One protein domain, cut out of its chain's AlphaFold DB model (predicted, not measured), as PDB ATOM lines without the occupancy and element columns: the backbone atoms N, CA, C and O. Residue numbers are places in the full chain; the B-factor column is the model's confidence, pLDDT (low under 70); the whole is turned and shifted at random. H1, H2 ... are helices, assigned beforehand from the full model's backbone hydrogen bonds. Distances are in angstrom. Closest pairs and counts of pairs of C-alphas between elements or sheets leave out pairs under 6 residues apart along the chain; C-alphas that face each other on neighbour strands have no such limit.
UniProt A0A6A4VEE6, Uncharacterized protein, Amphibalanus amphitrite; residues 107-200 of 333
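This is residues 107 to 200 of the 333 residues of an uncharacterized protein of Amphibalanus amphitrite (UniProt A0A6A4VEE6). The long helix H3 forms the core, with H2 folded back along one side of it and H4 running along another side, so that H2, H3 and H4 make a loose V in cross-section with H3 at its point. The short helix H1 continues the H2 side near the last residues of H3, while the short helix H5 meets H3 nearer its beginning, coming closest with its last residue, Cys 185, at Cys 141, and a tail without named elements, residues 186 to 200, runs over the outside of the body. The printed part has 94 residues with five named helices, in the order H1, H2, H3, H4, H5, and no named strand; the class is all helix. The whole is compact, with a radius of gyration of the C-alphas of 13.5 A, and elongated in outline, with spans of 39 by 25 by 25 A.

H1, residues 107 to 114, and H2, residues 120 to 131, touch only at the corner by their tight link, and their closest C-alphas are those of Met 114 and Gly 120, 4.2 A apart. H3, residues 137 to 154, is the hub and touches the four other helices. H1 and H3 only just touch, with 3 pairs of C-alphas within 8 A; the closest are those of Met 112 and Met 151, 7.1 A apart. H2 and H3 form a helical hairpin at a shallow tilt of 26 degrees, opposite ways; their closest C-alphas, of Tyr 122 and Phe 147, are 5.2 A apart. H3 forms a second helical hairpin with H4, residues 164 to 177, at a shallow tilt of 13 degrees, opposite ways. H3 touches H4 with residues 148 to 152 alone, and the closest C-alphas are those of Arg 148 and Leu 174, 7.2 A apart. H1 and H4 are close but not clearly touching, with the C-alphas of Ile 109 and Val 170 the closest at 7.3 A. H5, residues 179 to 185, touches H3 at a steep tilt of 56 degrees; the closest C-alphas, of Cys 185 and Cys 141, are 5.5 A apart. H2 is apart from H4 and H5, and H1 is apart from H5. In H1, H2, H3, H4 and H5 every O i to N i+4 pair is within hydrogen-bond range.

H1, residues 107 to 114, begins at C-alpha 107 at (185.100, 219.281, 165.106) and is 10.5 A long from first to last C-alpha. H2, residues 120 to 131, is 16.0 A long. H3, residues 137 to 154, is the longest helix at 25.4 A, with C-alpha 137 at (181.041, 240.231, 143.929). H4, residues 164 to 177, is 19.8 A long. H5, residues 179 to 185, is 9.7 A long and ends at C-alpha 185 at (183.943, 233.185, 141.049).

The two C-alphas farthest apart, those of Thr 134 and Arg 162, are 42.0 A apart. The printed part has no cut and no long link; the link from H3 to H4, 9 residues, is short, and the other links are tight. The C-alphas of residues 186 to 200 lie 13 to 18 A from the mean of the C-alphas. The mean pLDDT of the printed part is 78.7; it is under 70 in residues 155 to 156, 158 to 164, 189 to 194 and 196 to 200.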
ATOM      1  N   PRO A 107     184.562 218.460 164.015       90.06
ATOM      2  CA  PRO A 107     185.100 219.281 165.106       90.06
ATOM      3  C   PRO A 107     186.332 220.100 164.703       90.06
ATOM      4  O   PRO A 107     186.424 221.284 165.026       90.06
ATOM      5  N   CYS A 108     187.249 219.497 163.944       87.62
ATOM      6  CA  CYS A 108     188.421 220.209 163.451       87.62
ATOM      7  C   CYS A 108     188.043 221.260 162.402       87.62
ATOM      8  O   CYS A 108     188.472 222.409 162.495       87.62
ATOM      9  N   ILE A 109     187.210 220.902 161.420       87.38
ATOM     10  CA  ILE A 109     186.790 221.848 160.374       87.38
ATOM     11  C   ILE A 109     186.033 223.026 160.973       87.38
ATOM     12  O   ILE A 109     186.243 224.161 160.550       87.38
ATOM     13  N   LYS A 110     185.212 222.787 161.997       89.50
ATOM     14  CA  LYS A 110     184.548 223.842 162.762       89.50
ATOM     15  C   LYS A 110     185.574 224.780 163.383       89.50
ATOM     16  O   LYS A 110     185.446 225.987 163.221       89.50
ATOM     17  N   GLN A 111     186.615 224.252 164.026       88.94
ATOM     18  CA  GLN A 111     187.692 225.074 164.573       88.94
ATOM     19  C   GLN A 111     188.389 225.899 163.478       88.94
ATOM     20  O   GLN A 111     188.511 227.112 163.604       88.94
ATOM     21  N   MET A 112     188.777 225.272 162.368       87.75
ATOM     22  CA  MET A 112     189.411 225.953 161.235       87.75
ATOM     23  C   MET A 112     188.540 227.068 160.642       87.75
ATOM     24  O   MET A 112     189.037 228.157 160.349       87.75
ATOM     25  N   THR A 113     187.241 226.801 160.499       87.56
ATOM     26  CA  THR A 113     186.266 227.687 159.846       87.56
ATOM     27  C   THR A 113     185.771 228.801 160.761       87.56
ATOM     28  O   THR A 113     185.355 229.842 160.266       87.56
ATOM     29  N   MET A 114     185.798 228.612 162.082       87.06
ATOM     30  CA  MET A 114     185.188 229.547 163.036       87.06
ATOM     31  C   MET A 114     186.199 230.303 163.888       87.06
ATOM     32  O   MET A 114     185.893 231.397 164.357       87.06
ATOM     33  N   GLU A 115     187.398 229.759 164.106       89.00
ATOM     34  CA  GLU A 115     188.391 230.396 164.966       89.00
ATOM     35  C   GLU A 115     189.093 231.548 164.220       89.00
ATOM     36  O   GLU A 115     189.700 231.320 163.166       89.00
ATOM     37  N   PRO A 116     189.051 232.798 164.732       89.25
ATOM     38  CA  PRO A 116     189.671 233.942 164.058       89.25
ATOM     39  C   PRO A 116     191.192 233.827 163.894       89.25
ATOM     40  O   PRO A 116     191.742 234.405 162.963       89.25
ATOM     41  N   SER A 117     191.858 233.089 164.787       89.06
ATOM     42  CA  SER A 117     193.297 232.789 164.730       89.06
ATOM     43  C   SER A 117     193.674 231.859 163.568       89.06
ATOM     44  O   SER A 117     194.845 231.794 163.202       89.06
ATOM     45  N   ARG A 118     192.690 231.157 162.993       90.44
ATOM     46  CA  ARG A 118     192.818 230.254 161.844       90.44
ATOM     47  C   ARG A 118     192.182 230.914 160.612       90.44
ATOM     48  O   ARG A 118     192.464 232.071 160.300       90.44
ATOM     49  N   CYS A 119     191.278 230.219 159.924       91.38
ATOM     50  CA  CYS A 119     190.627 230.721 158.713       91.38
ATOM     51  C   CYS A 119     189.310 231.464 158.993       91.38
ATOM     52  O   CYS A 119     188.685 231.984 158.062       91.38
ATOM     53  N   GLY A 120     188.888 231.565 160.260       90.12
ATOM     54  CA  GLY A 120     187.554 232.046 160.613       90.12
ATOM     55  C   GLY A 120     187.274 233.508 160.298       90.12
ATOM     56  O   GLY A 120     186.127 233.867 160.027       90.12
ATOM     57  N   THR A 121     188.299 234.362 160.229       92.00
ATOM     58  CA  THR A 121     188.116 235.753 159.782       92.00
ATOM     59  C   THR A 121     187.655 235.828 158.326       92.00
ATOM     60  O   THR A 121     186.774 236.628 158.011       92.00
ATOM     61  N   TYR A 122     188.216 235.003 157.436       91.56
ATOM     62  CA  TYR A 122     187.835 235.009 156.020       91.56
ATOM     63  C   TYR A 122     186.406 234.514 155.835       91.56
ATOM     64  O   TYR A 122     185.623 235.178 155.158       91.56
ATOM     65  N   TYR A 123     186.053 233.416 156.511       88.75
ATOM     66  CA  TYR A 123     184.695 232.887 156.503       88.75
ATOM     67  C   TYR A 123     183.684 233.909 157.037       88.75
ATOM     68  O   TYR A 123     182.725 234.242 156.349       88.75
ATOM     69  N   THR A 124     183.925 234.476 158.223       89.06
ATOM     70  CA  THR A 124     182.989 235.416 158.866       89.06
ATOM     71  C   THR A 124     182.771 236.670 158.022       89.06
ATOM     72  O   THR A 124     181.642 237.133 157.872       89.06
ATOM     73  N   ASN A 125     183.838 237.217 157.433       89.94
ATOM     74  CA  ASN A 125     183.726 238.386 156.565       89.94
ATOM     75  C   ASN A 125     182.999 238.058 155.256       89.94
ATOM     76  O   ASN A 125     182.229 238.887 154.778       89.94
ATOM     77  N   MET A 126     183.229 236.871 154.686       87.94
ATOM     78  CA  MET A 126     182.516 236.405 153.494       87.94
ATOM     79  C   MET A 126     181.027 236.230 153.789       87.94
ATOM     80  O   MET A 126     180.196 236.783 153.074       87.94
ATOM     81  N   ALA A 127     180.696 235.516 154.868       84.06
ATOM     82  CA  ALA A 127     179.327 235.286 155.303       84.06
ATOM     83  C   ALA A 127     178.603 236.617 155.526       84.06
ATOM     84  O   ALA A 127     177.552 236.830 154.937       84.06
ATOM     85  N   ARG A 128     179.218 237.560 156.256       84.50
ATOM     86  CA  ARG A 128     178.665 238.905 156.469       84.50
ATOM     87  C   ARG A 128     178.441 239.668 155.161       84.50
ATOM     88  O   ARG A 128     177.397 240.282 154.978       84.50
ATOM     89  N   ALA A 129     179.414 239.638 154.249       84.38
ATOM     90  CA  ALA A 129     179.315 240.320 152.960       84.38
ATOM     91  C   ALA A 129     178.113 239.821 152.136       84.38
ATOM     92  O   ALA A 129     177.449 240.624 151.479       84.38
ATOM     93  N   VAL A 130     177.818 238.518 152.221       81.94
ATOM     94  CA  VAL A 130     176.660 237.881 151.580       81.94
ATOM     95  C   VAL A 130     175.362 238.181 152.334       81.94
ATOM     96  O   VAL A 130     174.388 238.599 151.712       81.94
ATOM     97  N   THR A 131     175.326 237.996 153.656       78.38
ATOM     98  CA  THR A 131     174.094 238.125 154.455       78.38
ATOM     99  C   THR A 131     173.604 239.558 154.565       78.38
ATOM    100  O   THR A 131     172.400 239.796 154.531       78.38
ATOM    101  N   ASP A 132     174.522 240.514 154.685       79.81
ATOM    102  CA  ASP A 132     174.179 241.927 154.841       79.81
ATOM    103  C   ASP A 132     173.884 242.579 153.478       79.81
ATOM    104  O   ASP A 132     173.442 243.724 153.422       79.81
ATOM    105  N   GLY A 133     174.159 241.874 152.370       75.25
ATOM    106  CA  GLY A 133     174.015 242.396 151.009       75.25
ATOM    107  C   GLY A 133     174.943 243.576 150.702       75.25
ATOM    108  O   GLY A 133     174.665 244.362 149.799       75.25
ATOM    109  N   THR A 134     176.021 243.737 151.474       77.31
ATOM    110  CA  THR A 134     176.953 244.873 151.374       77.31
ATOM    111  C   THR A 134     178.213 244.553 150.573       77.31
ATOM    112  O   THR A 134     178.928 245.469 150.168       77.31
ATOM    113  N   GLY A 135     178.505 243.269 150.342       79.94
ATOM    114  CA  GLY A 135     179.677 242.839 149.589       79.94
ATOM    115  C   GLY A 135     179.501 242.993 148.086       79.94
ATOM    116  O   GLY A 135     178.528 242.498 147.523       79.94
ATOM    117  N   SER A 136     180.481 243.602 147.416       85.81
ATOM    118  CA  SER A 136     180.608 243.447 145.966       85.81
ATOM    119  C   SER A 136     180.987 242.004 145.619       85.81
ATOM    120  O   SER A 136     181.622 241.308 146.417       85.81
ATOM    121  N   ASP A 137     180.656 241.563 144.406       84.25
ATOM    122  CA  ASP A 137     181.041 240.231 143.929       84.25
ATOM    123  C   ASP A 137     182.560 240.026 143.973       84.25
ATOM    124  O   ASP A 137     183.032 238.971 144.386       84.25
ATOM    125  N   GLU A 138     183.337 241.068 143.663       85.62
ATOM    126  CA  GLU A 138     184.797 241.055 143.796       85.62
ATOM    127  C   GLU A 138     185.239 240.784 145.243       85.62
ATOM    128  O   GLU A 138     186.085 239.922 145.483       85.62
ATOM    129  N   GLN A 139     184.640 241.471 146.223       86.56
ATOM    130  CA  GLN A 139     184.953 241.274 147.637       86.56
ATOM    131  C   GLN A 139     184.598 239.856 148.101       86.56
ATOM    132  O   GLN A 139     185.414 239.211 148.766       86.56
ATOM    133  N   ILE A 140     183.403 239.368 147.754       87.62
ATOM    134  CA  ILE A 140     182.934 238.022 148.110       87.62
ATOM    135  C   ILE A 140     183.877 236.975 147.513       87.62
ATOM    136  O   ILE A 140     184.374 236.111 148.235       87.62
ATOM    137  N   CYS A 141     184.201 237.103 146.228       90.06
ATOM    138  CA  CYS A 141     185.075 236.176 145.526       90.06
ATOM    139  C   CYS A 141     186.528 236.215 146.042       90.06
ATOM    140  O   CYS A 141     187.170 235.167 146.156       90.06
ATOM    141  N   CYS A 142     187.039 237.381 146.455       90.69
ATOM    142  CA  CYS A 142     188.335 237.483 147.132       90.69
ATOM    143  C   CYS A 142     188.347 236.775 148.495       90.69
ATOM    144  O   CYS A 142     189.304 236.068 148.816       90.69
ATOM    145  N   LEU A 143     187.316 236.984 149.319       90.62
ATOM    146  CA  LEU A 143     187.219 236.368 150.646       90.62
ATOM    147  C   LEU A 143     187.057 234.851 150.544       90.62
ATOM    148  O   LEU A 143     187.729 234.125 151.273       90.62
ATOM    149  N   HIS A 144     186.245 234.393 149.593       90.38
ATOM    150  CA  HIS A 144     186.078 232.985 149.261       90.38
ATOM    151  C   HIS A 144     187.412 232.321 148.909       90.38
ATOM    152  O   HIS A 144     187.792 231.325 149.525       90.38
ATOM    153  N   ARG A 145     188.178 232.919 147.986       89.94
ATOM    154  CA  ARG A 145     189.497 232.400 147.606       89.94
ATOM    155  C   ARG A 145     190.451 232.336 148.798       89.94
ATOM    156  O   ARG A 145     191.049 231.295 149.033       89.94
ATOM    157  N   LYS A 146     190.551 233.412 149.588       90.88
ATOM    158  CA  LYS A 146     191.408 233.432 150.788       90.88
ATOM    159  C   LYS A 146     191.014 232.373 151.809       90.88
ATOM    160  O   LYS A 146     191.886 231.777 152.432       90.88
ATOM    161  N   PHE A 147     189.715 232.157 151.993       90.69
ATOM    162  CA  PHE A 147     189.218 231.118 152.881       90.69
ATOM    163  C   PHE A 147     189.631 229.727 152.387       90.69
ATOM    164  O   PHE A 147     190.201 228.962 153.163       90.69
ATOM    165  N   ARG A 148     189.424 229.427 151.096       90.44
ATOM    166  CA  ARG A 148     189.839 228.155 150.484       90.44
ATOM    167  C   ARG A 148     191.349 227.930 150.574       90.44
ATOM    168  O   ARG A 148     191.763 226.853 150.995       90.44
ATOM    169  N   ASP A 149     192.152 228.940 150.240       88.81
ATOM    170  CA  ASP A 149     193.618 228.875 150.311       88.81
ATOM    171  C   ASP A 149     194.076 228.613 151.759       88.81
ATOM    172  O   ASP A 149     194.848 227.690 152.013       88.81
ATOM    173  N   CYS A 150     193.513 229.332 152.738       90.31
ATOM    174  CA  CYS A 150     193.806 229.120 154.158       90.31
ATOM    175  C   CYS A 150     193.445 227.703 154.630       90.31
ATOM    176  O   CYS A 150     194.234 227.061 155.321       90.31
ATOM    177  N   MET A 151     192.268 227.196 154.250       88.00
ATOM    178  CA  MET A 151     191.831 225.844 154.604       88.00
ATOM    179  C   MET A 151     192.712 224.770 153.957       88.00
ATOM    180  O   MET A 151     192.938 223.731 154.567       88.00
ATOM    181  N   ALA A 152     193.242 225.009 152.756       84.62
ATOM    182  CA  ALA A 152     194.171 224.090 152.101       84.62
ATOM    183  C   ALA A 152     195.565 224.094 152.757       84.62
ATOM    184  O   ALA A 152     196.170 223.036 152.910       84.62
ATOM    185  N   GLU A 153     196.064 225.265 153.164       83.00
ATOM    186  CA  GLU A 153     197.385 225.422 153.788       83.00
ATOM    187  C   GLU A 153     197.410 224.968 155.254       83.00
ATOM    188  O   GLU A 153     198.350 224.307 155.691       83.00
ATOM    189  N   GLN A 154     196.381 225.328 156.025       76.88
ATOM    190  CA  GLN A 154     196.316 225.102 157.471       76.88
ATOM    191  C   GLN A 154     195.372 223.962 157.869       76.88
ATOM    192  O   GLN A 154     195.285 223.634 159.051       76.88
ATOM    193  N   GLY A 155     194.668 223.336 156.919       64.00
ATOM    194  CA  GLY A 155     193.673 222.279 157.161       64.00
ATOM    195  C   GLY A 155     194.229 220.953 157.681       64.00
ATOM    196  O   GLY A 155     193.532 219.941 157.642       64.00
ATOM    197  N   SER A 156     195.471 220.933 158.165       68.19
ATOM    198  CA  SER A 156     195.995 219.808 158.925       68.19
ATOM    199  C   SER A 156     195.323 219.784 160.295       68.19
ATOM    200  O   SER A 156     195.733 220.463 161.235       68.19
ATOM    201  N   CYS A 157     194.265 218.990 160.410       70.25
ATOM    202  CA  CYS A 157     193.772 218.551 161.703       70.25
ATOM    203  C   CYS A 157     194.837 217.633 162.300       70.25
ATOM    204  O   CYS A 157     195.099 216.579 161.729       70.25
ATOM    205  N   ASP A 158     195.450 218.017 163.420       56.00
ATOM    206  CA  ASP A 158     196.567 217.320 164.094       56.00
ATOM    207  C   ASP A 158     196.290 215.860 164.536       56.00
ATOM    208  O   ASP A 158     197.055 215.254 165.289       56.00
ATOM    209  N   SER A 159     195.223 215.225 164.055       54.72
ATOM    210  CA  SER A 159     195.021 213.786 164.153       54.72
ATOM    211  C   SER A 159     195.902 213.050 163.135       54.72
ATOM    212  O   SER A 159     195.427 212.566 162.118       54.72
ATOM    213  N   SER A 160     197.187 212.921 163.473       48.97
ATOM    214  CA  SER A 160     198.192 212.071 162.820       48.97
ATOM    215  C   SER A 160     198.635 212.502 161.402       48.97
ATOM    216  O   SER A 160     197.835 212.509 160.469       48.97
ATOM    217  N   PRO A 161     199.943 212.738 161.164       51.00
ATOM    218  CA  PRO A 161     200.500 213.196 159.878       51.00
ATOM    219  C   PRO A 161     200.425 212.170 158.725       51.00
ATOM    220  O   PRO A 161     201.113 212.311 157.717       51.00
ATOM    221  N   ARG A 162     199.622 211.106 158.863       52.34
ATOM    222  CA  ARG A 162     199.429 210.046 157.862       52.34
ATOM    223  C   ARG A 162     197.999 209.934 157.344       52.34
ATOM    224  O   ARG A 162     197.753 209.082 156.494       52.34
ATOM    225  N   ASP A 163     197.065 210.743 157.840       60.22
ATOM    226  CA  ASP A 163     195.661 210.608 157.467       60.22
ATOM    227  C   ASP A 163     195.297 211.536 156.297       60.22
ATOM    228  O   ASP A 163     194.742 212.623 156.466       60.22
ATOM    229  N   SER A 164     195.625 211.102 155.075       65.81
ATOM    230  CA  SER A 164     195.242 211.799 153.836       65.81
ATOM    231  C   SER A 164     193.723 211.963 153.687       65.81
ATOM    232  O   SER A 164     193.279 212.815 152.918       65.81
ATOM    233  N   SER A 165     192.930 211.194 154.446       72.00
ATOM    234  CA  SER A 165     191.468 211.279 154.440       72.00
ATOM    235  C   SER A 165     190.947 212.627 154.942       72.00
ATOM    236  O   SER A 165     189.923 213.099 154.461       72.00
ATOM    237  N   VAL A 166     191.672 213.300 155.847       73.50
ATOM    238  CA  VAL A 166     191.259 214.605 156.384       73.50
ATOM    239  C   VAL A 166     191.355 215.686 155.312       73.50
ATOM    240  O   VAL A 166     190.423 216.466 155.149       73.50
ATOM    241  N   GLN A 167     192.464 215.742 154.569       77.00
ATOM    242  CA  GLN A 167     192.635 216.738 153.507       77.00
ATOM    243  C   GLN A 167     191.646 216.517 152.361       77.00
ATOM    244  O   GLN A 167     191.108 217.484 151.822       77.00
ATOM    245  N   GLU A 168     191.387 215.259 152.005       80.75
ATOM    246  CA  GLU A 168     190.366 214.910 151.017       80.75
ATOM    247  C   GLU A 168     188.976 215.344 151.492       80.75
ATOM    248  O   GLU A 168     188.265 216.028 150.759       80.75
ATOM    249  N   PHE A 169     188.641 215.070 152.754       80.50
ATOM    250  CA  PHE A 169     187.380 215.496 153.346       80.50
ATOM    251  C   PHE A 169     187.249 217.024 153.437       80.50
ATOM    252  O   PHE A 169     186.179 217.561 153.174       80.50
ATOM    253  N   VAL A 170     188.321 217.757 153.765       81.12
ATOM    254  CA  VAL A 170     188.321 219.232 153.756       81.12
ATOM    255  C   VAL A 170     188.047 219.762 152.350       81.12
ATOM    256  O   VAL A 170     187.251 220.686 152.200       81.12
ATOM    257  N   ARG A 171     188.662 219.177 151.313       82.88
ATOM    258  CA  ARG A 171     188.378 219.556 149.920       82.88
ATOM    259  C   ARG A 171     186.929 219.260 149.556       82.88
ATOM    260  O   ARG A 171     186.254 220.161 149.080       82.88
ATOM    261  N   GLU A 172     186.438 218.060 149.858       83.00
ATOM    262  CA  GLU A 172     185.041 217.682 149.612       83.00
ATOM    263  C   GLU A 172     184.063 218.608 150.354       83.00
ATOM    264  O   GLU A 172     183.056 219.033 149.789       83.00
ATOM    265  N   PHE A 173     184.368 218.986 151.598       80.12
ATOM    266  CA  PHE A 173     183.576 219.937 152.376       80.12
ATOM    267  C   PHE A 173     183.519 221.319 151.713       80.12
ATOM    268  O   PHE A 173     182.438 221.897 151.608       80.12
ATOM    269  N   LEU A 174     184.658 221.842 151.249       82.19
ATOM    270  CA  LEU A 174     184.721 223.133 150.559       82.19
ATOM    271  C   LEU A 174     183.988 223.081 149.217       82.19
ATOM    272  O   LEU A 174     183.154 223.941 148.953       82.19
ATOM    273  N   ASP A 175     184.248 222.055 148.412       82.44
ATOM    274  CA  ASP A 175     183.661 221.900 147.084       82.44
ATOM    275  C   ASP A 175     182.143 221.708 147.165       82.44
ATOM    276  O   ASP A 175     181.410 222.284 146.370       82.44
ATOM    277  N   ASN A 176     181.639 220.966 148.157       80.00
ATOM    278  CA  ASN A 176     180.200 220.755 148.318       80.00
ATOM    279  C   ASN A 176     179.495 221.911 149.043       80.00
ATOM    280  O   ASN A 176     178.334 222.201 148.753       80.00
ATOM    281  N   GLY A 177     180.151 222.531 150.027       73.62
ATOM    282  CA  GLY A 177     179.570 223.584 150.864       73.62
ATOM    283  C   GLY A 177     179.631 224.974 150.233       73.62
ATOM    284  O   GLY A 177     178.775 225.811 150.515       73.62
ATOM    285  N   LEU A 178     180.619 225.219 149.370       78.88
ATOM    286  CA  LEU A 178     180.884 226.517 148.747       78.88
ATOM    287  C   LEU A 178     180.832 226.470 147.214       78.88
ATOM    288  O   LEU A 178     181.224 227.440 146.571       78.88
ATOM    289  N   HIS A 179     180.269 225.407 146.630       79.44
ATOM    290  CA  HIS A 179     180.155 225.226 145.178       79.44
ATOM    291  C   HIS A 179     179.595 226.451 144.442       79.44
ATOM    292  O   HIS A 179     180.101 226.849 143.399       79.44
ATOM    293  N   VAL A 180     178.569 227.090 145.014       76.19
ATOM    294  CA  VAL A 180     177.946 228.293 144.439       76.19
ATOM    295  C   VAL A 180     178.955 229.433 144.258       76.19
ATOM    296  O   VAL A 180     178.874 230.201 143.302       76.19
ATOM    297  N   PHE A 181     179.935 229.537 145.156       81.75
ATOM    298  CA  PHE A 181     181.013 230.509 145.049       81.75
ATOM    299  C   PHE A 181     182.085 230.047 144.063       81.75
ATOM    300  O   PHE A 181     182.631 230.890 143.360       81.75
ATOM    301  N   ASP A 182     182.361 228.745 143.954       82.00
ATOM    302  CA  ASP A 182     183.248 228.223 142.908       82.00
ATOM    303  C   ASP A 182     182.697 228.566 141.514       82.00
ATOM    304  O   ASP A 182     183.413 229.141 140.692       82.00
ATOM    305  N   GLU A 183     181.407 228.313 141.272       78.94
ATOM    306  CA  GLU A 183     180.746 228.656 140.010       78.94
ATOM    307  C   GLU A 183     180.692 230.165 139.782       78.94
ATOM    308  O   GLU A 183     181.036 230.639 138.702       78.94
ATOM    309  N   LYS A 184     180.311 230.958 140.787       81.56
ATOM    310  CA  LYS A 184     180.221 232.415 140.623       81.56
ATOM    311  C   LYS A 184     181.589 233.063 140.389       81.56
ATOM    312  O   LYS A 184     181.709 234.015 139.619       81.56
ATOM    313  N   CYS A 185     182.631 232.551 141.036       86.25
ATOM    314  CA  CYS A 185     183.943 233.185 141.049       86.25
ATOM    315  C   CYS A 185     184.920 232.633 139.995       86.25
ATOM    316  O   CYS A 185     186.014 233.183 139.870       86.25
ATOM    317  N   HIS A 186     184.558 231.603 139.213       81.94
ATOM    318  CA  HIS A 186     185.484 230.946 138.272       81.94
ATOM    319  C   HIS A 186     186.096 231.882 137.213       81.94
ATOM    320  O   HIS A 186     187.241 231.684 136.811       81.94
ATOM    321  N   ASN A 187     185.366 232.922 136.789       76.62
ATOM    322  CA  ASN A 187     185.828 233.893 135.787       76.62
ATOM    323  C   ASN A 187     186.519 235.127 136.386       76.62
ATOM    324  O   ASN A 187     186.977 235.998 135.643       76.62
ATOM    325  N   TYR A 188     186.607 235.235 137.715       76.56
ATOM    326  CA  TYR A 188     187.244 236.386 138.343       76.56
ATOM    327  C   TYR A 188     188.770 236.293 138.230       76.56
ATOM    328  O   TYR A 188     189.440 235.541 138.939       76.56
ATOM    329  N   VAL A 189     189.342 237.117 137.349       68.81
ATOM    330  CA  VAL A 189     190.794 237.307 137.254       68.81
ATOM    331  C   VAL A 189     191.226 238.323 138.304       68.81
ATOM    332  O   VAL A 189     191.184 239.535 138.098       68.81
ATOM    333  N   PHE A 190     191.668 237.830 139.456       68.81
ATOM    334  CA  PHE A 190     192.171 238.699 140.513       68.81
ATOM    335  C   PHE A 190     193.595 239.155 140.210       68.81
ATOM    336  O   PHE A 190     194.503 238.334 140.062       68.81
ATOM    337  N   SER A 191     193.842 240.465 140.224       60.97
ATOM    338  CA  SER A 191     195.219 240.927 140.416       60.97
ATOM    339  C   SER A 191     195.600 240.749 141.893       60.97
ATOM    340  O   SER A 191     194.774 241.035 142.761       60.97
ATOM    341  N   PRO A 192     196.853 240.385 142.228       61.72
ATOM    342  CA  PRO A 192     197.309 240.237 143.618       61.72
ATOM    343  C   PRO A 192     197.070 241.471 144.506       61.72
ATOM    344  O   PRO A 192     197.012 241.361 145.725       61.72
ATOM    345  N   ARG A 193     196.918 242.652 143.890       61.00
ATOM    346  CA  ARG A 193     196.607 243.918 144.564       61.00
ATOM    347  C   ARG A 193     195.118 244.094 144.890       61.00
ATOM    348  O   ARG A 193     194.811 244.769 145.861       61.00
ATOM    349  N   HIS A 194     194.217 243.476 144.127       63.94
ATOM    350  CA  HIS A 194     192.763 243.613 144.288       63.94
ATOM    351  C   HIS A 194     192.227 242.776 145.459       63.94
ATOM    352  O   HIS A 194     191.402 243.246 146.232       63.94
ATOM    353  N   CYS A 195     192.802 241.593 145.705       70.31
ATOM    354  CA  CYS A 195     192.506 240.818 146.915       70.31
ATOM    355  C   CYS A 195     193.466 241.107 148.080       70.31
ATOM    356  O   CYS A 195     193.532 240.321 149.029       70.31
ATOM    357  N   ALA A 196     194.201 242.222 148.081       62.59
ATOM    358  CA  ALA A 196     195.067 242.609 149.197       62.59
ATOM    359  C   ALA A 196     194.261 243.195 150.377       62.59
ATOM    360  O   ALA A 196     194.539 244.281 150.865       62.59
ATOM    361  N   GLY A 197     193.243 242.475 150.859       57.19
ATOM    362  CA  GLY A 197     192.668 242.740 152.184       57.19
ATOM    363  C   GLY A 197     193.740 242.619 153.280       57.19
ATOM    364  O   GLY A 197     194.760 241.963 153.032       57.19
ATOM    365  N   PRO A 198     193.520 243.214 154.470       47.59
ATOM    366  CA  PRO A 198     194.520 243.273 155.530       47.59
ATOM    367  C   PRO A 198     195.098 241.878 155.758       47.59
ATOM    368  O   PRO A 198     194.354 240.909 155.944       47.59
ATOM    369  N   ARG A 199     196.430 241.756 155.673       49.84
ATOM    370  CA  ARG A 199     197.113 240.564 156.177       49.84
ATOM    371  C   ARG A 199     196.613 240.396 157.606       49.84
ATOM    372  O   ARG A 199     196.680 241.363 158.362       49.84
ATOM    373  N   GLN A 200     196.087 239.220 157.957       51.09
ATOM    374  CA  GLN A 200     195.959 238.863 159.363       51.09
ATOM    375  C   GLN A 200     197.367 239.046 159.930       51.09
ATOM    376  O   GLN A 200     198.286 238.293 159.606       51.09
TER     377      GLN A 200